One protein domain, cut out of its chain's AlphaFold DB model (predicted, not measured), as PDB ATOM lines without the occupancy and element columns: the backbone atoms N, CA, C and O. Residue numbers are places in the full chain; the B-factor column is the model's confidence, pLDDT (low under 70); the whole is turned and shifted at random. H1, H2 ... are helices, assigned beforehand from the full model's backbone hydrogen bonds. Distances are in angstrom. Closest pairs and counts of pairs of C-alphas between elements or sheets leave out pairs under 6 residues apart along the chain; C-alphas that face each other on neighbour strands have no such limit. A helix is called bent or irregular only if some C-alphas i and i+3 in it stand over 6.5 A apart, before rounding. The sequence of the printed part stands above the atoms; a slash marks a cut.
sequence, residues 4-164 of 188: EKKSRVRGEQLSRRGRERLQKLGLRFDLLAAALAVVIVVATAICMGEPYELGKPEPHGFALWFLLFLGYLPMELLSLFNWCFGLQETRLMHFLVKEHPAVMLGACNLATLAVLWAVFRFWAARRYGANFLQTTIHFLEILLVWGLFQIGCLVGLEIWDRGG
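What this domain is: This is residues 4 to 164 of the 188 residues of an uncharacterized protein of Lentisphaerae bacterium (UniProt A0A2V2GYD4). A loose bundle of long helices: the bent helix H4 folds back on itself as an open V, the long helix H1 runs over both arms, H4a and H4b, and the short arm H2a fits between them toward the V's open end. Beyond H2a the bent helix H2 turns away as H2b, which with short H3 makes a small side group by the first part of H4a, while residues 4 to 17 of H1 stick out at one end. The printed part has 161 residues with four named helices, in the order H1, H2, H3, H4, and no named strand; the class is all helix. The whole is loose, with a radius of gyration of the C-alphas of 20.8 A, and flat, spanning 71 by 51 by 18 A.

How they stand to each other: H1, residues 4 to 46, and H2a, residues 61 to 70, form a helical hairpin and touch at Ala 43 and Ala 63, their closest C-alphas, 5.0 A apart, at a steep tilt of 43 degrees, opposite ways. H2 was assigned as one helix by its hydrogen bonds but is bent, C-alphas 70 and 73 being 7.3 A apart; H2b, residues 73 to 85, stands to H2a at a steep tilt of 67 degrees, only just short of about perpendicular. H3, residues 91 to 99, is apart from H2b. H4, residues 101 to 162, the hub, touches three other helices; assigned as one helix by its hydrogen bonds, it is bent, C-alphas 127 and 130 being 9.6 A apart, into H4a, residues 101 to 127, and H4b, residues 130 to 162. H4a is itself irregular, C-alphas 122 and 125 being 6.7 A apart, with a kink of 40 degrees near residue 121. H3 and H4a touch only at the corner, and only just, with 3 pairs of C-alphas within 8 A, the closest Leu 96 and Met 104 at 5.4 A. H2b touches H4a with residues 74 to 75 alone, about perpendicular at 75 degrees, the closest C-alphas being Pro 74 and Cys 108, 6.7 A. H1 touches H4a with residues 26 to 45 alone, at a shallow tilt of 4 degrees, opposite ways, closest at the C-alphas of Thr 44 and Gly 106, 5.3 A. H1 touches H4b at a shallow tilt of 27 degrees, the same way, closest at the C-alphas of Leu 36 and Leu 144, 5.5 A. H2a touches H4b, closest at the C-alphas of Phe 62 and Gln 150, 5.2 A. Every O i to N i+4 pair is within hydrogen-bond range in H1, H2a, H2b, H3 and H4b, and 20 of 23 in H4a.

Where its parts are: H1 begins at C-alpha 4 (-0.026, 70.096, 3.294) and is 63.0 A long; H4a measures 36.9 A and H4b 47.3 A, ending at C-alpha 162 (36.525, 11.966, -20.658).

The domain as a whole: The C-alphas of Glu 4 and Gly 164, the two farthest apart, are 76.3 A apart. The printed part has no cut; the link from H1 to H2 is long, 14 residues. The pLDDT is under 70 in residues 4 to 14, 51 to 57 and 164.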
ATOM      1  N   GLU A   4       0.134  71.289   2.445       69.44
ATOM      2  CA  GLU A   4      -0.026  70.096   3.294       69.44
ATOM      3  C   GLU A   4      -0.511  68.867   2.514       69.44
ATOM      4  O   GLU A   4      -0.060  67.744   2.739       69.44
ATOM      5  N   LYS A   5      -1.394  69.065   1.527       65.19
ATOM      6  CA  LYS A   5      -1.888  67.970   0.677       65.19
ATOM      7  C   LYS A   5      -0.767  67.411  -0.206       65.19
ATOM      8  O   LYS A   5      -0.717  66.206  -0.437       65.19
ATOM      9  N   LYS A   6       0.159  68.263  -0.666       63.22
ATOM     10  CA  LYS A   6       1.342  67.840  -1.438       63.22
ATOM     11  C   LYS A   6       2.352  67.072  -0.580       63.22
ATOM     12  O   LYS A   6       2.888  66.077  -1.064       63.22
ATOM     13  N   SER A   7       2.609  67.492   0.664       66.31
ATOM     14  CA  SER A   7       3.563  66.788   1.538       66.31
ATOM     15  C   SER A   7       3.057  65.393   1.926       66.31
ATOM     16  O   SER A   7       3.823  64.430   1.864       66.31
ATOM     17  N   ARG A   8       1.755  65.259   2.210       68.81
ATOM     18  CA  ARG A   8       1.120  63.986   2.579       68.81
ATOM     19  C   ARG A   8       1.141  62.968   1.438       68.81
ATOM     20  O   ARG A   8       1.595  61.844   1.635       68.81
ATOM     21  N   VAL A   9       0.775  63.385   0.222       68.81
ATOM     22  CA  VAL A   9       0.843  62.529  -0.981       68.81
ATOM     23  C   VAL A   9       2.286  62.113  -1.286       68.81
ATOM     24  O   VAL A   9       2.542  60.962  -1.633       68.81
ATOM     25  N   ARG A  10       3.256  63.020  -1.108       62.47
ATOM     26  CA  ARG A  10       4.680  62.706  -1.296       62.47
ATOM     27  C   ARG A  10       5.185  61.693  -0.262       62.47
ATOM     28  O   ARG A  10       5.920  60.779  -0.626       62.47
ATOM     29  N   GLY A  11       4.768  61.825   0.999       63.38
ATOM     30  CA  GLY A  11       5.076  60.878   2.074       63.38
ATOM     31  C   GLY A  11       4.476  59.489   1.833       63.38
ATOM     32  O   GLY A  11       5.170  58.485   1.976       63.38
ATOM     33  N   GLU A  12       3.225  59.418   1.378       66.75
ATOM     34  CA  GLU A  12       2.567  58.156   1.011       66.75
ATOM     35  C   GLU A  12       3.243  57.480  -0.189       66.75
ATOM     36  O   GLU A  12       3.485  56.272  -0.165       66.75
ATOM     37  N   GLN A  13       3.631  58.247  -1.213       65.81
ATOM     38  CA  GLN A  13       4.375  57.726  -2.362       65.81
ATOM     39  C   GLN A  13       5.766  57.202  -1.976       65.81
ATOM     40  O   GLN A  13       6.180  56.148  -2.465       65.81
ATOM     41  N   LEU A  14       6.481  57.894  -1.083       64.44
ATOM     42  CA  LEU A  14       7.774  57.442  -0.555       64.44
ATOM     43  C   LEU A  14       7.625  56.178   0.304       64.44
ATOM     44  O   LEU A  14       8.409  55.242   0.148       64.44
ATOM     45  N   SER A  15       6.583  56.102   1.141       71.69
ATOM     46  CA  SER A  15       6.256  54.907   1.931       71.69
ATOM     47  C   SER A  15       5.926  53.708   1.036       71.69
ATOM     48  O   SER A  15       6.407  52.599   1.282       71.69
ATOM     49  N   ARG A  16       5.163  53.922  -0.044       74.81
ATOM     50  CA  ARG A  16       4.792  52.880  -1.010       74.81
ATOM     51  C   ARG A  16       6.001  52.373  -1.798       74.81
ATOM     52  O   ARG A  16       6.229  51.166  -1.828       74.81
ATOM     53  N   ARG A  17       6.842  53.275  -2.322       75.44
ATOM     54  CA  ARG A  17       8.105  52.914  -3.001       75.44
ATOM     55  C   ARG A  17       9.070  52.163  -2.084       75.44
ATOM     56  O   ARG A  17       9.704  51.207  -2.520       75.44
ATOM     57  N   GLY A  18       9.180  52.569  -0.817       74.94
ATOM     58  CA  GLY A  18      10.001  51.867   0.174       74.94
ATOM     59  C   GLY A  18       9.512  50.439   0.428       74.94
ATOM     60  O   GLY A  18      10.315  49.507   0.478       74.94
ATOM     61  N   ARG A  19       8.190  50.252   0.506       77.62
ATOM     62  CA  ARG A  19       7.548  48.943   0.690       77.62
ATOM     63  C   ARG A  19       7.739  48.030  -0.523       77.62
ATOM     64  O   ARG A  19       8.120  46.877  -0.355       77.62
ATOM     65  N   GLU A  20       7.559  48.561  -1.731       83.44
ATOM     66  CA  GLU A  20       7.806  47.843  -2.989       83.44
ATOM     67  C   GLU A  20       9.282  47.439  -3.133       83.44
ATOM     68  O   GLU A  20       9.586  46.315  -3.535       83.44
ATOM     69  N   ARG A  21      10.219  48.321  -2.757       81.94
ATOM     70  CA  ARG A  21      11.659  48.014  -2.768       81.94
ATOM     71  C   ARG A  21      12.005  46.893  -1.787       81.94
ATOM     72  O   ARG A  21      12.729  45.976  -2.160       81.94
ATOM     73  N   LEU A  22      11.467  46.939  -0.568       80.25
ATOM     74  CA  LEU A  22      11.640  45.877   0.429       80.25
ATOM     75  C   LEU A  22      11.048  44.543  -0.038       80.25
ATOM     76  O   LEU A  22      11.679  43.508   0.150       80.25
ATOM     77  N   GLN A  23       9.881  44.556  -0.685       84.81
ATOM     78  CA  GLN A  23       9.270  43.347  -1.246       84.81
ATOM     79  C   GLN A  23      10.125  42.726  -2.354       84.81
ATOM     80  O   GLN A  23      10.367  41.522  -2.327       84.81
ATOM     81  N   LYS A  24      10.630  43.534  -3.295       88.00
ATOM     82  CA  LYS A  24      11.518  43.051  -4.368       88.00
ATOM     83  C   LYS A  24      12.820  42.468  -3.821       88.00
ATOM     84  O   LYS A  24      13.256  41.419  -4.285       88.00
ATOM     85  N   LEU A  25      13.428  43.127  -2.832       87.19
ATOM     86  CA  LEU A  25      14.622  42.608  -2.162       87.19
ATOM     87  C   LEU A  25      14.313  41.307  -1.410       87.19
ATOM     88  O   LEU A  25      15.079  40.359  -1.521       87.19
ATOM     89  N   GLY A  26      13.174  41.229  -0.719       87.12
ATOM     90  CA  GLY A  26      12.729  40.007  -0.048       87.12
ATOM     91  C   GLY A  26      12.568  38.836  -1.015       87.12
ATOM     92  O   GLY A  26      13.083  37.759  -0.750       87.12
ATOM     93  N   LEU A  27      11.947  39.064  -2.176       89.88
ATOM     94  CA  LEU A  27      11.814  38.035  -3.210       89.88
ATOM     95  C   LEU A  27      13.177  37.582  -3.751       89.88
ATOM     96  O   LEU A  27      13.408  36.388  -3.905       89.88
ATOM     97  N   ARG A  28      14.096  38.519  -4.026       92.19
ATOM     98  CA  ARG A  28      15.456  38.185  -4.485       92.19
ATOM     99  C   ARG A  28      16.211  37.366  -3.439       92.19
ATOM    100  O   ARG A  28      16.871  36.401  -3.798       92.19
ATOM    101  N   PHE A  29      16.093  37.738  -2.168       92.00
ATOM    102  CA  PHE A  29      16.663  36.988  -1.054       92.00
ATOM    103  C   PHE A  29      16.106  35.558  -0.994       92.00
ATOM    104  O   PHE A  29      16.887  34.611  -0.948       92.00
ATOM    105  N   ASP A  30      14.780  35.400  -1.072       93.12
ATOM    106  CA  ASP A  30      14.108  34.096  -1.048       93.12
ATOM    107  C   ASP A  30      14.572  33.204  -2.223       93.12
ATOM    108  O   ASP A  30      14.896  32.033  -2.028       93.12
ATOM    109  N   LEU A  31      14.686  33.769  -3.431       95.06
ATOM    110  CA  LEU A  31      15.167  33.053  -4.620       95.06
ATOM    111  C   LEU A  31      16.636  32.634  -4.510       95.06
ATOM    112  O   LEU A  31      16.977  31.514  -4.880       95.06
ATOM    113  N   LEU A  32      17.507  33.509  -4.001       95.00
ATOM    114  CA  LEU A  32      18.924  33.190  -3.817       95.00
ATOM    115  C   LEU A  32      19.131  32.120  -2.745       95.00
ATOM    116  O   LEU A  32      19.941  31.220  -2.941       95.00
ATOM    117  N   ALA A  33      18.377  32.180  -1.645       94.50
ATOM    118  CA  ALA A  33      18.400  31.140  -0.623       94.50
ATOM    119  C   ALA A  33      17.921  29.792  -1.190       94.50
ATOM    120  O   ALA A  33      18.567  28.772  -0.968       94.50
ATOM    121  N   ALA A  34      16.844  29.784  -1.982       95.56
ATOM    122  CA  ALA A  34      16.371  28.572  -2.650       95.56
ATOM    123  C   ALA A  34      17.404  28.017  -3.647       95.56
ATOM    124  O   ALA A  34      17.673  26.817  -3.648       95.56
ATOM    125  N   ALA A  35      18.033  28.877  -4.454       96.12
ATOM    126  CA  ALA A  35      19.091  28.473  -5.376       96.12
ATOM    127  C   ALA A  35      20.298  27.879  -4.634       96.12
ATOM    128  O   ALA A  35      20.814  26.836  -5.031       96.12
ATOM    129  N   LEU A  36      20.712  28.495  -3.523       95.62
ATOM    130  CA  LEU A  36      21.799  27.983  -2.693       95.62
ATOM    131  C   LEU A  36      21.442  26.626  -2.072       95.62
ATOM    132  O   LEU A  36      22.284  25.732  -2.052       95.62
ATOM    133  N   ALA A  37      20.196  26.435  -1.631       96.25
ATOM    134  CA  ALA A  37      19.721  25.144  -1.138       96.25
ATOM    135  C   ALA A  37      19.821  24.051  -2.215       96.25
ATOM    136  O   ALA A  37      20.298  22.956  -1.927       96.25
ATOM    137  N   VAL A  38      19.447  24.356  -3.463       97.06
ATOM    138  CA  VAL A  38      19.612  23.422  -4.591       97.06
ATOM    139  C   VAL A  38      21.085  23.075  -4.802       97.06
ATOM    140  O   VAL A  38      21.415  21.899  -4.924       97.06
ATOM    141  N   VAL A  39      21.982  24.064  -4.784       95.56
ATOM    142  CA  VAL A  39      23.431  23.834  -4.914       95.56
ATOM    143  C   VAL A  39      23.966  22.948  -3.783       95.56
ATOM    144  O   VAL A  39      24.741  22.034  -4.050       95.56
ATOM    145  N   ILE A  40      23.514  23.149  -2.539       94.69
ATOM    146  CA  ILE A  40      23.874  22.291  -1.397       94.69
ATOM    147  C   ILE A  40      23.389  20.855  -1.620       94.69
ATOM    148  O   ILE A  40      24.158  19.921  -1.400       94.69
ATOM    149  N   VAL A  41      22.149  20.661  -2.081       95.81
ATOM    150  CA  VAL A  41      21.602  19.324  -2.371       95.81
ATOM    151  C   VAL A  41      22.408  18.632  -3.468       95.81
ATOM    152  O   VAL A  41      22.784  17.474  -3.304       95.81
ATOM    153  N   VAL A  42      22.723  19.340  -4.555       94.00
ATOM    154  CA  VAL A  42      23.535  18.806  -5.657       94.00
ATOM    155  C   VAL A  42      24.934  18.428  -5.171       94.00
ATOM    156  O   VAL A  42      25.377  17.313  -5.426       94.00
ATOM    157  N   ALA A  43      25.608  19.308  -4.427       91.56
ATOM    158  CA  ALA A  43      26.924  19.013  -3.863       91.56
ATOM    159  C   ALA A  43      26.877  17.800  -2.919       91.56
ATOM    160  O   ALA A  43      27.754  16.945  -2.963       91.56
ATOM    161  N   THR A  44      25.820  17.687  -2.111       91.00
ATOM    162  CA  THR A  44      25.614  16.545  -1.209       91.00
ATOM    163  C   THR A  44      25.444  15.246  -1.987       91.00
ATOM    164  O   THR A  44      26.043  14.241  -1.621       91.00
ATOM    165  N   ALA A  45      24.657  15.266  -3.066       90.88
ATOM    166  CA  ALA A  45      24.439  14.107  -3.922       90.88
ATOM    167  C   ALA A  45      25.724  13.662  -4.635       90.88
ATOM    168  O   ALA A  45      25.980  12.467  -4.712       90.88
ATOM    169  N   ILE A  46      26.544  14.610  -5.101       88.50
ATOM    170  CA  ILE A  46      27.857  14.333  -5.705       88.50
ATOM    171  C   ILE A  46      28.793  13.645  -4.704       88.50
ATOM    172  O   ILE A  46      29.504  12.720  -5.070       88.50
ATOM    173  N   CYS A  47      28.799  14.081  -3.444       86.31
ATOM    174  CA  CYS A  47      29.655  13.500  -2.408       86.31
ATOM    175  C   CYS A  47      29.065  12.235  -1.756       86.31
ATOM    176  O   CYS A  47      29.665  11.683  -0.833       86.31
ATOM    177  N   MET A  48      27.869  11.795  -2.154       84.25
ATOM    178  CA  MET A  48      27.192  10.674  -1.511       84.25
ATOM    179  C   MET A  48      27.821   9.347  -1.943       84.25
ATOM    180  O   MET A  48      27.745   8.972  -3.106       84.25
ATOM    181  N   GLY A  49      28.384   8.610  -0.984       72.94
ATOM    182  CA  GLY A  49      29.058   7.331  -1.247       72.94
ATOM    183  C   GLY A  49      30.541   7.466  -1.597       72.94
ATOM    184  O   GLY A  49      31.215   6.450  -1.727       72.94
ATOM    185  N   GLU A  50      31.051   8.697  -1.676       77.12
ATOM    186  CA  GLU A  50      32.460   8.983  -1.931       77.12
ATOM    187  C   GLU A  50      33.266   9.100  -0.624       77.12
ATOM    188  O   GLU A  50      32.723   9.510   0.414       77.12
ATOM    189  N   PRO A  51      34.569   8.759  -0.634       68.00
ATOM    190  CA  PRO A  51      35.411   8.842   0.549       68.00
ATOM    191  C   PRO A  51      35.586  10.294   1.010       68.00
ATOM    192  O   PRO A  51      35.826  11.219   0.229       68.00
ATOM    193  N   TYR A  52      35.494  10.482   2.325       59.88
ATOM    194  CA  TYR A  52      35.607  11.778   2.986       59.88
ATOM    195  C   TYR A  52      37.078  12.163   3.206       59.88
ATOM    196  O   TYR A  52      37.584  12.131   4.326       59.88
ATOM    197  N   GLU A  53      37.797  12.497   2.135       64.25
ATOM    198  CA  GLU A  53      39.215  12.865   2.214       64.25
ATOM    199  C   GLU A  53      39.540  14.083   1.340       64.25
ATOM    200  O   GLU A  53      39.700  13.974   0.131       64.25
ATOM    201  N   LEU A  54      39.723  15.256   1.960       60.00
ATOM    202  CA  LEU A  54      40.129  16.485   1.250       60.00
ATOM    203  C   LEU A  54      41.536  16.409   0.637       60.00
ATOM    204  O   LEU A  54      41.878  17.220  -0.219       60.00
ATOM    205  N   GLY A  55      42.372  15.494   1.134       55.69
ATOM    206  CA  GLY A  55      43.750  15.317   0.678       55.69
ATOM    207  C   GLY A  55      43.879  14.410  -0.543       55.69
ATOM    208  O   GLY A  55      44.951  14.374  -1.149       55.69
ATOM    209  N   LYS A  56      42.816  13.681  -0.908       61.00
ATOM    210  CA  LYS A  56      42.825  12.842  -2.101       61.00
ATOM    211  C   LYS A  56      42.548  13.696  -3.339       61.00
ATOM    212  O   LYS A  56      41.652  14.537  -3.314       61.00
ATOM    213  N   PRO A  57      43.312  13.505  -4.426       63.78
ATOM    214  CA  PRO A  57      43.152  14.244  -5.673       63.78
ATOM    215  C   PRO A  57      41.919  13.788  -6.478       63.78
ATOM    216  O   PRO A  57      42.029  13.438  -7.652       63.78
ATOM    217  N   GLU A  58      40.752  13.756  -5.844       70.75
ATOM    218  CA  GLU A  58      39.509  13.259  -6.431       70.75
ATOM    219  C   GLU A  58      38.563  14.424  -6.791       70.75
ATOM    220  O   GLU A  58      38.487  15.421  -6.065       70.75
ATOM    221  N   PRO A  59      37.841  14.341  -7.924       72.50
ATOM    222  CA  PRO A  59      37.041  15.449  -8.451       72.50
ATOM    223  C   PRO A  59      35.857  15.836  -7.548       72.50
ATOM    224  O   PRO A  59      35.482  17.010  -7.516       72.50
ATOM    225  N   HIS A  60      35.307  14.923  -6.737       79.44
ATOM    226  CA  HIS A  60      34.286  15.272  -5.734       79.44
ATOM    227  C   HIS A  60      34.823  16.155  -4.603       79.44
ATOM    228  O   HIS A  60      34.028  16.771  -3.890       79.44
ATOM    229  N   GLY A  61      36.148  16.287  -4.464       81.88
ATOM    230  CA  GLY A  61      36.793  17.158  -3.485       81.88
ATOM    231  C   GLY A  61      36.346  18.620  -3.581       81.88
ATOM    232  O   GLY A  61      36.200  19.272  -2.550       81.88
ATOM    233  N   PHE A  62      36.025  19.124  -4.780       85.50
ATOM    234  CA  PHE A  62      35.500  20.488  -4.968       85.50
ATOM    235  C   PHE A  62      34.116  20.669  -4.321       85.50
ATOM    236  O   PHE A  62      33.877  21.619  -3.570       85.50
ATOM    237  N   ALA A  63      33.203  19.721  -4.555       86.00
ATOM    238  CA  ALA A  63      31.876  19.729  -3.939       86.00
ATOM    239  C   ALA A  63      31.966  19.552  -2.412       86.00
ATOM    240  O   ALA A  63      31.270  20.242  -1.660       86.00
ATOM    241  N   LEU A  64      32.884  18.700  -1.951       86.31
ATOM    242  CA  LEU A  64      33.132  18.477  -0.531       86.31
ATOM    243  C   LEU A  64      33.664  19.741   0.158       86.31
ATOM    244  O   LEU A  64      33.208  20.089   1.247       86.31
ATOM    245  N   TRP A  65      34.581  20.461  -0.493       86.56
ATOM    246  CA  TRP A  65      35.151  21.709   0.015       86.56
ATOM    247  C   TRP A  65      34.088  22.799   0.161       86.56
ATOM    248  O   TRP A  65      34.053  23.501   1.170       86.56
ATOM    249  N   PHE A  66      33.173  22.906  -0.808       89.69
ATOM    250  CA  PHE A  66      32.023  23.802  -0.706       89.69
ATOM    251  C   PHE A  66      31.146  23.480   0.515       89.69
ATOM    252  O   PHE A  66      30.830  24.379   1.299       89.69
ATOM    253  N   LEU A  67      30.787  22.204   0.704       88.88
ATOM    254  CA  LEU A  67      29.967  21.773   1.839       88.88
ATOM    255  C   LEU A  67      30.664  22.026   3.179       88.88
ATOM    256  O   LEU A  67      30.017  22.455   4.133       88.88
ATOM    257  N   LEU A  68      31.970  21.786   3.252       87.19
ATOM    258  CA  LEU A  68      32.777  22.005   4.448       87.19
ATOM    259  C   LEU A  68      32.922  23.473   4.812       87.19
ATOM    260  O   LEU A  68      32.771  23.822   5.978       87.19
ATOM    261  N   PHE A  69      33.173  24.334   3.826       86.06
ATOM    262  CA  PHE A  69      33.289  25.770   4.053       86.06
ATOM    263  C   PHE A  69      32.025  26.340   4.708       86.06
ATOM    264  O   PHE A  69      32.107  27.153   5.626       86.06
ATOM    265  N   LEU A  70      30.850  25.880   4.268       83.19
ATOM    266  CA  LEU A  70      29.572  26.295   4.844       83.19
ATOM    267  C   LEU A  70      29.275  25.595   6.184       83.19
ATOM    268  O   LEU A  70      28.706  26.199   7.094       83.19
ATOM    269  N   GLY A  71      29.678  24.328   6.294       81.25
ATOM    270  CA  GLY A  71      29.334  23.439   7.399       81.25
ATOM    271  C   GLY A  71      30.256  23.534   8.605       81.25
ATOM    272  O   GLY A  71      29.905  23.016   9.657       81.25
ATOM    273  N   TYR A  72      31.406  24.201   8.495       82.00
ATOM    274  CA  TYR A  72      32.419  24.220   9.550       82.00
ATOM    275  C   TYR A  72      31.863  24.725  10.888       82.00
ATOM    276  O   TYR A  72      31.860  24.002  11.882       82.00
ATOM    277  N   LEU A  73      31.290  25.929  10.887       80.81
ATOM    278  CA  LEU A  73      30.730  26.545  12.089       80.81
ATOM    279  C   LEU A  73      29.565  25.739  12.706       80.81
ATOM    280  O   LEU A  73      29.598  25.483  13.911       80.81
ATOM    281  N   PRO A  74      28.525  25.314  11.956       81.88
ATOM    282  CA  PRO A  74      27.458  24.514  12.551       81.88
ATOM    283  C   PRO A  74      27.944  23.143  13.040       81.88
ATOM    284  O   PRO A  74      27.442  22.661  14.056       81.88
ATOM    285  N   MET A  75      28.937  22.538  12.383       82.62
ATOM    286  CA  MET A  75      29.528  21.276  12.832       82.62
ATOM    287  C   MET A  75      30.310  21.435  14.138       82.62
ATOM    288  O   MET A  75      30.203  20.570  15.006       82.62
ATOM    289  N   GLU A  76      31.037  22.538  14.333       83.75
ATOM    290  CA  GLU A  76      31.691  22.836  15.615       83.75
ATOM    291  C   GLU A  76      30.673  22.976  16.750       83.75
ATOM    292  O   GLU A  76      30.842  22.382  17.817       83.75
ATOM    293  N   LEU A  77      29.577  23.701  16.512       84.81
ATOM    294  CA  LEU A  77      28.505  23.857  17.497       84.81
ATOM    295  C   LEU A  77      27.841  22.518  17.835       84.81
ATOM    296  O   LEU A  77      27.587  22.232  19.005       84.81
ATOM    297  N   LEU A  78      27.588  21.682  16.826       83.25
ATOM    298  CA  LEU A  78      27.028  20.347  17.021       83.25
ATOM    299  C   LEU A  78      28.000  19.429  17.774       83.25
ATOM    300  O   LEU A  78      27.576  18.657  18.631       83.25
ATOM    301  N   SER A  79      29.301  19.540  17.498       81.56
ATOM    302  CA  SER A  79      30.354  18.807  18.203       81.56
ATOM    303  C   SER A  79      30.413  19.191  19.685       81.56
ATOM    304  O   SER A  79      30.374  18.316  20.552       81.56
ATOM    305  N   LEU A  80      30.397  20.496  19.989       86.38
ATOM    306  CA  LEU A  80      30.331  21.009  21.360       86.38
ATOM    307  C   LEU A  80      29.067  20.534  22.081       86.38
ATOM    308  O   LEU A  80      29.140  20.091  23.225       86.38
ATOM    309  N   PHE A  81      27.916  20.573  21.409       85.25
ATOM    310  CA  PHE A  81      26.663  20.061  21.958       85.25
ATOM    311  C   PHE A  81      26.762  18.563  22.273       85.25
ATOM    312  O   PHE A  81      26.488  18.141  23.396       85.25
ATOM    313  N   ASN A  82      27.220  17.752  21.321       84.94
ATOM    314  CA  ASN A  82      27.381  16.313  21.521       84.94
ATOM    315  C   ASN A  82      28.325  15.988  22.679       84.94
ATOM    316  O   ASN A  82      28.078  15.025  23.406       84.94
ATOM    317  N   TRP A  83      29.387  16.778  22.853       85.12
ATOM    318  CA  TRP A  83      30.314  16.642  23.969       85.12
ATOM    319  C   TRP A  83      29.652  16.984  25.309       85.12
ATOM    320  O   TRP A  83      29.707  16.172  26.229       85.12
ATOM    321  N   CYS A  84      28.948  18.115  25.404       88.69
ATOM    322  CA  CYS A  84      28.261  18.534  26.629       88.69
ATOM    323  C   CYS A  84      27.172  17.550  27.089       88.69
ATOM    324  O   CYS A  84      26.941  17.412  28.288       88.69
ATOM    325  N   PHE A  85      26.499  16.878  26.151       86.25
ATOM    326  CA  PHE A  85      25.383  15.968  26.438       86.25
ATOM    327  C   PHE A  85      25.741  14.477  26.327       86.25
ATOM    328  O   PHE A  85      24.866  13.630  26.489       86.25
ATOM    329  N   GLY A  86      27.005  14.135  26.050       81.00
ATOM    330  CA  GLY A  86      27.471  12.744  25.980       81.00
ATOM    331  C   GLY A  86      26.846  11.911  24.851       81.00
ATOM    332  O   GLY A  86      26.749  10.694  24.964       81.00
ATOM    333  N   LEU A  87      26.414  12.533  23.748       78.69
ATOM    334  CA  LEU A  87      25.694  11.859  22.651       78.69
ATOM    335  C   LEU A  87      26.615  11.158  21.632       78.69
ATOM    336  O   LEU A  87      26.144  10.652  20.609       78.69
ATOM    337  N   GLN A  88      27.922  11.129  21.898       72.88
ATOM    338  CA  GLN A  88      28.966  10.681  20.969       72.88
ATOM    339  C   GLN A  88      28.821   9.210  20.547       72.88
ATOM    340  O   GLN A  88      29.123   8.869  19.406       72.88
ATOM    341  N   GLU A  89      28.312   8.352  21.434       74.19
ATOM    342  CA  GLU A  89      28.155   6.910  21.182       74.19
ATOM    343  C   GLU A  89      26.782   6.522  20.615       74.19
ATOM    344  O   GLU A  89      26.473   5.344  20.426       74.19
ATOM    345  N   THR A  90      25.918   7.497  20.329       78.94
ATOM    346  CA  THR A  90      24.604   7.192  19.760       78.94
ATOM    347  C   THR A  90      24.736   6.608  18.350       78.94
ATOM    348  O   THR A  90      25.519   7.079  17.525       78.94
ATOM    349  N   ARG A  91      23.905   5.601  18.032       75.00
ATOM    350  CA  ARG A  91      23.857   4.979  16.690       75.00
ATOM    351  C   ARG A  91      23.641   6.004  15.575       75.00
ATOM    352  O   ARG A  91      24.185   5.847  14.490       75.00
ATOM    353  N   LEU A  92      22.884   7.064  15.863       73.19
ATOM    354  CA  LEU A  92      22.641   8.164  14.936       73.19
ATOM    355  C   LEU A  92      23.935   8.918  14.593       73.19
ATOM    356  O   LEU A  92      24.199   9.156  13.420       73.19
ATOM    357  N   MET A  93      24.758   9.261  15.590       73.75
ATOM    358  CA  MET A  93      26.031   9.940  15.334       73.75
ATOM    359  C   MET A  93      27.047   9.028  14.658       73.75
ATOM    360  O   MET A  93      27.789   9.491  13.800       73.75
ATOM    361  N   HIS A  94      27.041   7.728  14.956       74.88
ATOM    362  CA  HIS A  94      27.886   6.779  14.231       74.88
ATOM    363  C   HIS A  94      27.526   6.711  12.740       74.88
ATOM    364  O   HIS A  94      28.397   6.869  11.888       74.88
ATOM    365  N   PHE A  95      26.234   6.562  12.436       72.06
ATOM    366  CA  PHE A  95      25.708   6.535  11.073       72.06
ATOM    367  C   PHE A  95      26.020   7.835  10.313       72.06
ATOM    368  O   PHE A  95      26.518   7.816   9.190       72.06
ATOM    369  N   LEU A  96      25.787   8.989  10.941       72.12
ATOM    370  CA  LEU A  96      25.966  10.287  10.294       72.12
ATOM    371  C   LEU A  96      27.437  10.684  10.115       72.12
ATOM    372  O   LEU A  96      27.780  11.259   9.088       72.12
ATOM    373  N   VAL A  97      28.308  10.380  11.081       73.81
ATOM    374  CA  VAL A  97      29.718  10.805  11.044       73.81
ATOM    375  C   VAL A  97      30.596   9.810  10.287       73.81
ATOM    376  O   VAL A  97      31.521  10.234   9.598       73.81
ATOM    377  N   LYS A  98      30.340   8.499  10.410       71.88
ATOM    378  CA  LYS A  98      31.197   7.468   9.803       71.88
ATOM    379  C   LYS A  98      30.649   6.899   8.504       71.88
ATOM    380  O   LYS A  98      31.431   6.680   7.587       71.88
ATOM    381  N   GLU A  99      29.345   6.644   8.424       74.88
ATOM    382  CA  GLU A  99      28.761   5.963   7.258       74.88
ATOM    383  C   GLU A  99      28.349   6.960   6.166       74.88
ATOM    384  O   GLU A  99      28.587   6.714   4.985       74.88
ATOM    385  N   HIS A 100      27.794   8.121   6.543       80.75
ATOM    386  CA  HIS A 100      27.294   9.118   5.587       80.75
ATOM    387  C   HIS A 100      27.675  10.575   5.923       80.75
ATOM    388  O   HIS A 100      26.795  11.438   6.041       80.75
ATOM    389  N   PRO A 101      28.980  10.904   5.995       81.12
ATOM    390  CA  PRO A 101      29.452  12.239   6.382       81.12
ATOM    391  C   PRO A 101      28.979  13.349   5.434       81.12
ATOM    392  O   PRO A 101      28.610  14.435   5.880       81.12
ATOM    393  N   ALA A 102      28.911  13.078   4.125       84.25
ATOM    394  CA  ALA A 102      28.405  14.033   3.138       84.25
ATOM    395  C   ALA A 102      26.935  14.410   3.390       84.25
ATOM    396  O   ALA A 102      26.574  15.585   3.325       84.25
ATOM    397  N   VAL A 103      26.097  13.426   3.737       85.81
ATOM    398  CA  VAL A 103      24.672  13.635   4.034       85.81
ATOM    399  C   VAL A 103      24.507  14.459   5.306       85.81
ATOM    400  O   VAL A 103      23.697  15.385   5.334       85.81
ATOM    401  N   MET A 104      25.307  14.176   6.338       85.56
ATOM    402  CA  MET A 104      25.315  14.959   7.574       85.56
ATOM    403  C   MET A 104      25.689  16.424   7.316       85.56
ATOM    404  O   MET A 104      24.996  17.325   7.790       85.56
ATOM    405  N   LEU A 105      26.740  16.670   6.529       87.81
ATOM    406  CA  LEU A 105      27.168  18.018   6.140       87.81
ATOM    407  C   LEU A 105      26.102  18.756   5.337       87.81
ATOM    408  O   LEU A 105      25.770  19.896   5.660       87.81
ATOM    409  N   GLY A 106      25.532  18.098   4.328       89.62
ATOM    410  CA  GLY A 106      24.426  18.633   3.541       89.62
ATOM    411  C   GLY A 106      23.230  19.015   4.412       89.62
ATOM    412  O   GLY A 106      22.717  20.131   4.311       89.62
ATOM    413  N   ALA A 107      22.826  18.128   5.322       90.00
ATOM    414  CA  ALA A 107      21.722  18.367   6.244       90.00
ATOM    415  C   ALA A 107      22.002  19.542   7.192       90.00
ATOM    416  O   ALA A 107      21.141  20.406   7.359       90.00
ATOM    417  N   CYS A 108      23.209  19.620   7.765       89.62
ATOM    418  CA  CYS A 108      23.609  20.738   8.620       89.62
ATOM    419  C   CYS A 108      23.578  22.062   7.849       89.62
ATOM    420  O   CYS A 108      22.990  23.032   8.319       89.62
ATOM    421  N   ASN A 109      24.116  22.082   6.630       92.00
ATOM    422  CA  ASN A 109      24.113  23.254   5.758       92.00
ATOM    423  C   ASN A 109      22.700  23.734   5.417       92.00
ATOM    424  O   ASN A 109      22.410  24.929   5.508       92.00
ATOM    425  N   LEU A 110      21.801  22.811   5.066       93.94
ATOM    426  CA  LEU A 110      20.399  23.130   4.795       93.94
ATOM    427  C   LEU A 110      19.683  23.644   6.046       93.94
ATOM    428  O   LEU A 110      18.943  24.624   5.963       93.94
ATOM    429  N   ALA A 111      19.923  23.028   7.205       92.00
ATOM    430  CA  ALA A 111      19.347  23.468   8.470       92.00
ATOM    431  C   ALA A 111      19.822  24.882   8.836       92.00
ATOM    432  O   ALA A 111      19.003  25.748   9.150       92.00
ATOM    433  N   THR A 112      21.123  25.158   8.729       91.06
ATOM    434  CA  THR A 112      21.688  26.491   8.967       91.06
ATOM    435  C   THR A 112      21.114  27.518   7.999       91.06
ATOM    436  O   THR A 112      20.690  28.591   8.431       91.06
ATOM    437  N   LEU A 113      21.029  27.190   6.707       93.88
ATOM    438  CA  LEU A 113      20.435  28.075   5.710       93.88
ATOM    439  C   LEU A 113      18.959  28.361   6.015       93.88
ATOM    440  O   LEU A 113      18.546  29.514   5.935       93.88
ATOM    441  N   ALA A 114      18.182  27.355   6.422       93.25
ATOM    442  CA  ALA A 114      16.779  27.520   6.796       93.25
ATOM    443  C   ALA A 114      16.608  28.417   8.033       93.25
ATOM    444  O   ALA A 114      15.753  29.306   8.039       93.25
ATOM    445  N   VAL A 115      17.446  28.232   9.061       91.81
ATOM    446  CA  VAL A 115      17.447  29.074  10.268       91.81
ATOM    447  C   VAL A 115      17.803  30.516   9.916       91.81
ATOM    448  O   VAL A 115      17.067  31.434  10.281       91.81
ATOM    449  N   LEU A 116      18.889  30.733   9.170       90.06
ATOM    450  CA  LEU A 116      19.305  32.069   8.740       90.06
ATOM    451  C   LEU A 116      18.235  32.728   7.872       90.06
ATOM    452  O   LEU A 116      17.882  33.884   8.104       90.06
ATOM    453  N   TRP A 117      17.672  31.991   6.914       92.88
ATOM    454  CA  TRP A 117      16.572  32.461   6.081       92.88
ATOM    455  C   TRP A 117      15.388  32.918   6.936       92.88
ATOM    456  O   TRP A 117      14.936  34.051   6.780       92.88
ATOM    457  N   ALA A 118      14.937  32.107   7.898       91.00
ATOM    458  CA  ALA A 118      13.822  32.458   8.772       91.00
ATOM    459  C   ALA A 118      14.128  33.702   9.628       91.00
ATOM    460  O   ALA A 118      13.319  34.634   9.690       91.00
ATOM    461  N   VAL A 119      15.315  33.767  10.237       89.38
ATOM    462  CA  VAL A 119      15.751  34.916  11.048       89.38
ATOM    463  C   VAL A 119      15.786  36.192  10.208       89.38
ATOM    464  O   VAL A 119      15.228  37.220  10.606       89.38
ATOM    465  N   PHE A 120      16.384  36.142   9.019       86.31
ATOM    466  CA  PHE A 120      16.459  37.300   8.139       86.31
ATOM    467  C   PHE A 120      15.083  37.712   7.615       86.31
ATOM    468  O   PHE A 120      14.768  38.906   7.600       86.31
ATOM    469  N   ARG A 121      14.234  36.745   7.255       83.12
ATOM    470  CA  ARG A 121      12.923  36.994   6.654       83.12
ATOM    471  C   ARG A 121      11.914  37.572   7.636       83.12
ATOM    472  O   ARG A 121      11.197  38.515   7.287       83.12
ATOM    473  N   PHE A 122      11.839  37.011   8.839       83.75
ATOM    474  CA  PHE A 122      10.801  37.357   9.810       83.75
ATOM    475  C   PHE A 122      11.243  38.426  10.808       83.75
ATOM    476  O   PHE A 122      10.405  39.225  11.237       83.75
ATOM    477  N   TRP A 123      12.536  38.492  11.138       82.38
ATOM    478  CA  TRP A 123      13.043  39.389  12.175       82.38
ATOM    479  C   TRP A 123      13.962  40.485  11.620       82.38
ATOM    480  O   TRP A 123      13.646  41.674  11.734       82.38
ATOM    481  N   ALA A 124      15.062  40.125  10.960       76.88
ATOM    482  CA  ALA A 124      16.104  41.096  10.623       76.88
ATOM    483  C   ALA A 124      15.673  42.099   9.535       76.88
ATOM    484  O   ALA A 124      15.956  43.292   9.649       76.88
ATOM    485  N   ALA A 125      14.921  41.655   8.520       73.25
ATOM    486  CA  ALA A 125      14.410  42.531   7.463       73.25
ATOM    487  C   ALA A 125      13.471  43.624   8.007       73.25
ATOM    488  O   ALA A 125      13.449  44.741   7.488       73.25
ATOM    489  N   ARG A 126      12.722  43.324   9.078       75.19
ATOM    490  CA  ARG A 126      11.859  44.299   9.762       75.19
ATOM    491  C   ARG A 126      12.661  45.244  10.656       75.19
ATOM    492  O   ARG A 126      12.296  46.409  10.776       75.19
ATOM    493  N   ARG A 127      13.738  44.751  11.279       80.81
ATOM    494  CA  ARG A 127      14.518  45.495  12.277       80.81
ATOM    495  C   ARG A 127      15.562  46.439  11.674       80.81
ATOM    496  O   ARG A 127      15.703  47.550  12.176       80.81
ATOM    497  N   TYR A 128      16.272  46.005  10.632       81.06
ATOM    498  CA  TYR A 128      17.445  46.704  10.080       81.06
ATOM    499  C   TYR A 128      17.198  47.361   8.708       81.06
ATOM    500  O   TYR A 128      18.018  48.149   8.236       81.06
ATOM    501  N   GLY A 129      16.053  47.089   8.072       80.69
ATOM    502  CA  GLY A 129      15.622  47.757   6.842       80.69
ATOM    503  C   GLY A 129      16.312  47.277   5.557       80.69
ATOM    504  O   GLY A 129      16.958  46.232   5.506       80.69
ATOM    505  N   ALA A 130      16.134  48.042   4.473       81.00
ATOM    506  CA  ALA A 130      16.454  47.605   3.108       81.00
ATOM    507  C   ALA A 130      17.958  47.467   2.814       81.00
ATOM    508  O   ALA A 130      18.343  46.562   2.078       81.00
ATOM    509  N   ASN A 131      18.801  48.338   3.378       84.25
ATOM    510  CA  ASN A 131      20.250  48.294   3.143       84.25
ATOM    511  C   ASN A 131      20.868  47.029   3.744       84.25
ATOM    512  O   ASN A 131      21.687  46.384   3.103       84.25
ATOM    513  N   PHE A 132      20.414  46.640   4.937       84.75
ATOM    514  CA  PHE A 132      20.834  45.397   5.570       84.75
ATOM    515  C   PHE A 132      20.461  44.183   4.714       84.75
ATOM    516  O   PHE A 132      21.317  43.358   4.412       84.75
ATOM    517  N   LEU A 133      19.211  44.128   4.239       85.50
ATOM    518  CA  LEU A 133      18.749  43.050   3.363       85.50
ATOM    519  C   LEU A 133      19.555  42.983   2.056       85.50
ATOM    520  O   LEU A 133      19.849  41.896   1.571       85.50
ATOM    521  N   GLN A 134      19.950  44.133   1.505       87.62
ATOM    522  CA  GLN A 134      20.817  44.200   0.330       87.62
ATOM    523  C   GLN A 134      22.218  43.631   0.610       87.62
ATOM    524  O   GLN A 134      22.736  42.872  -0.205       87.62
ATOM    525  N   THR A 135      22.815  43.931   1.763       89.38
ATOM    526  CA  THR A 135      24.092  43.330   2.173       89.38
ATOM    527  C   THR A 135      23.972  41.815   2.337       89.38
ATOM    528  O   THR A 135      24.810  41.083   1.818       89.38
ATOM    529  N   THR A 136      22.915  41.323   2.990       89.50
ATOM    530  CA  THR A 136      22.682  39.877   3.140       89.50
ATOM    531  C   THR A 136      22.510  39.184   1.785       89.50
ATOM    532  O   THR A 136      23.029  38.089   1.587       89.50
ATOM    533  N   ILE A 137      21.835  39.836   0.833       91.44
ATOM    534  CA  ILE A 137      21.727  39.355  -0.550       91.44
ATOM    535  C   ILE A 137      23.110  39.206  -1.186       91.44
ATOM    536  O   ILE A 137      23.387  38.154  -1.746       91.44
ATOM    537  N   HIS A 138      23.993  40.199  -1.060       93.50
ATOM    538  CA  HIS A 138      25.346  40.099  -1.614       93.50
ATOM    539  C   HIS A 138      26.160  38.962  -0.986       93.50
ATOM    540  O   HIS A 138      26.878  38.265  -1.697       93.50
ATOM    541  N   PHE A 139      26.011  38.711   0.317       91.88
ATOM    542  CA  PHE A 139      26.633  37.544   0.948       91.88
ATOM    543  C   PHE A 139      26.105  36.222   0.377       91.88
ATOM    544  O   PHE A 139      26.900  35.344   0.048       91.88
ATOM    545  N   LEU A 140      24.787  36.087   0.200       93.12
ATOM    546  CA  LEU A 140      24.196  34.910  -0.450       93.12
ATOM    547  C   LEU A 140      24.675  34.747  -1.896       93.12
ATOM    548  O   LEU A 140      24.929  33.626  -2.321       93.12
ATOM    549  N   GLU A 141      24.822  35.842  -2.642       94.12
ATOM    550  CA  GLU A 141      25.354  35.815  -4.008       94.12
ATOM    551  C   GLU A 141      26.789  35.304  -4.044       94.12
ATOM    552  O   GLU A 141      27.096  34.447  -4.866       94.12
ATOM    553  N   ILE A 142      27.650  35.774  -3.136       94.81
ATOM    554  CA  ILE A 142      29.035  35.300  -3.034       94.81
ATOM    555  C   ILE A 142      29.061  33.794  -2.756       94.81
ATOM    556  O   ILE A 142      29.770  33.063  -3.443       94.81
ATOM    557  N   LEU A 143      28.259  33.317  -1.798       93.38
ATOM    558  CA  LEU A 143      28.178  31.890  -1.472       93.38
ATOM    559  C   LEU A 143      27.637  31.058  -2.640       93.38
ATOM    560  O   LEU A 143      28.150  29.975  -2.914       93.38
ATOM    561  N   LEU A 144      26.628  31.569  -3.348       95.19
ATOM    562  CA  LEU A 144      26.048  30.903  -4.510       95.19
ATOM    563  C   LEU A 144      27.052  30.813  -5.663       95.19
ATOM    564  O   LEU A 144      27.239  29.737  -6.223       95.19
ATOM    565  N   VAL A 145      27.717  31.920  -5.996       95.56
ATOM    566  CA  VAL A 145      28.756  31.959  -7.036       95.56
ATOM    567  C   VAL A 145      29.904  31.027  -6.668       95.56
ATOM    568  O   VAL A 145      30.373  30.286  -7.526       95.56
ATOM    569  N   TRP A 146      30.316  31.008  -5.399       94.19
ATOM    570  CA  TRP A 146      31.335  30.087  -4.910       94.19
ATOM    571  C   TRP A 146      30.929  28.619  -5.097       94.19
ATOM    572  O   TRP A 146      31.697  27.841  -5.654       94.19
ATOM    573  N   GLY A 147      29.707  28.242  -4.709       92.44
ATOM    574  CA  GLY A 147      29.216  26.872  -4.884       92.44
ATOM    575  C   GLY A 147      29.090  26.457  -6.350       92.44
ATOM    576  O   GLY A 147      29.521  25.368  -6.725       92.44
ATOM    577  N   LEU A 148      28.574  27.343  -7.205       94.81
ATOM    578  CA  LEU A 148      28.499  27.098  -8.648       94.81
ATOM    579  C   LEU A 148      29.888  26.972  -9.281       94.81
ATOM    580  O   LEU A 148      30.081  26.121 -10.144       94.81
ATOM    581  N   PHE A 149      30.855  27.780  -8.844       93.75
ATOM    582  CA  PHE A 149      32.241  27.687  -9.296       93.75
ATOM    583  C   PHE A 149      32.860  26.333  -8.932       93.75
ATOM    584  O   PHE A 149      33.434  25.686  -9.800       93.75
ATOM    585  N   GLN A 150      32.674  25.860  -7.696       91.81
ATOM    586  CA  GLN A 150      33.170  24.553  -7.244       91.81
ATOM    587  C   GLN A 150      32.580  23.392  -8.059       91.81
ATOM    588  O   GLN A 150      33.314  22.528  -8.536       91.81
ATOM    589  N   ILE A 151      31.264  23.408  -8.303       90.75
ATOM    590  CA  ILE A 151      30.610  22.418  -9.176       90.75
ATOM    591  C   ILE A 151      31.123  22.543 -10.619       90.75
ATOM    592  O   ILE A 151      31.362  21.536 -11.281       90.75
ATOM    593  N   GLY A 152      31.335  23.765 -11.109       89.31
ATOM    594  CA  GLY A 152      31.904  24.020 -12.432       89.31
ATOM    595  C   GLY A 152      33.317  23.456 -12.596       89.31
ATOM    596  O   GLY A 152      33.607  22.857 -13.628       89.31
ATOM    597  N   CYS A 153      34.177  23.584 -11.581       88.31
ATOM    598  CA  CYS A 153      35.510  22.978 -11.566       88.31
ATOM    599  C   CYS A 153      35.442  21.452 -11.659       88.31
ATOM    600  O   CYS A 153      36.159  20.864 -12.467       88.31
ATOM    601  N   LEU A 154      34.542  20.826 -10.895       86.94
ATOM    602  CA  LEU A 154      34.299  19.385 -10.963       86.94
ATOM    603  C   LEU A 154      33.875  18.958 -12.371       86.94
ATOM    604  O   LEU A 154      34.498  18.081 -12.963       86.94
ATOM    605  N   VAL A 155      32.856  19.610 -12.938       87.06
ATOM    606  CA  VAL A 155      32.365  19.298 -14.291       87.06
ATOM    607  C   VAL A 155      33.460  19.507 -15.337       87.06
ATOM    608  O   VAL A 155      33.602  18.699 -16.252       87.06
ATOM    609  N   GLY A 156      34.262  20.563 -15.198       85.62
ATOM    610  CA  GLY A 156      35.401  20.825 -16.073       85.62
ATOM    611  C   GLY A 156      36.432  19.696 -16.051       85.62
ATOM    612  O   GLY A 156      36.896  19.286 -17.111       85.62
ATOM    613  N   LEU A 157      36.749  19.157 -14.869       82.62
ATOM    614  CA  LEU A 157      37.670  18.026 -14.727       82.62
ATOM    615  C   LEU A 157      37.091  16.719 -15.276       82.62
ATOM    616  O   LEU A 157      37.806  15.990 -15.954       82.62
ATOM    617  N   GLU A 158      35.805  16.453 -15.056       82.62
ATOM    618  CA  GLU A 158      35.113  15.289 -15.626       82.62
ATOM    619  C   GLU A 158      35.116  15.315 -17.162       82.62
ATOM    620  O   GLU A 158      35.377  14.307 -17.819       82.62
ATOM    621  N   ILE A 159      34.853  16.482 -17.759       84.44
ATOM    622  CA  ILE A 159      34.917  16.661 -19.215       84.44
ATOM    623  C   ILE A 159      36.355  16.485 -19.714       84.44
ATOM    624  O   ILE A 159      36.567  15.876 -20.761       84.44
ATOM    625  N   TRP A 160      37.336  17.004 -18.973       82.00
ATOM    626  CA  TRP A 160      38.754  16.890 -19.310       82.00
ATOM    627  C   TRP A 160      39.227  15.431 -19.330       82.00
ATOM    628  O   TRP A 160      39.852  15.009 -20.304       82.00
ATOM    629  N   ASP A 161      38.869  14.656 -18.305       77.94
ATOM    630  CA  ASP A 161      39.212  13.235 -18.189       77.94
ATOM    631  C   ASP A 161      38.555  12.405 -19.303       77.94
ATOM    632  O   ASP A 161      39.225  11.673 -20.038       77.94
ATOM    633  N   ARG A 162      37.253  12.616 -19.550       79.06
ATOM    634  CA  ARG A 162      36.525  11.966 -20.658       79.06
ATOM    635  C   ARG A 162      37.005  12.401 -22.044       79.06
ATOM    636  O   ARG A 162      36.806  11.672 -23.013       79.06
ATOM    637  N   GLY A 163      37.636  13.569 -22.148       75.69
ATOM    638  CA  GLY A 163      38.265  14.084 -23.362       75.69
ATOM    639  C   GLY A 163      39.590  13.403 -23.719       75.69
ATOM    640  O   GLY A 163      40.184  13.749 -24.739       75.69
ATOM    641  N   GLY A 164      40.061  12.450 -22.906       66.25
ATOM    642  CA  GLY A 164      41.299  11.705 -23.143       66.25
ATOM    643  C   GLY A 164      42.562  12.436 -22.684       66.25
ATOM    644  O   GLY A 164      43.671  11.983 -22.976       66.25
TER     645      GLY A 164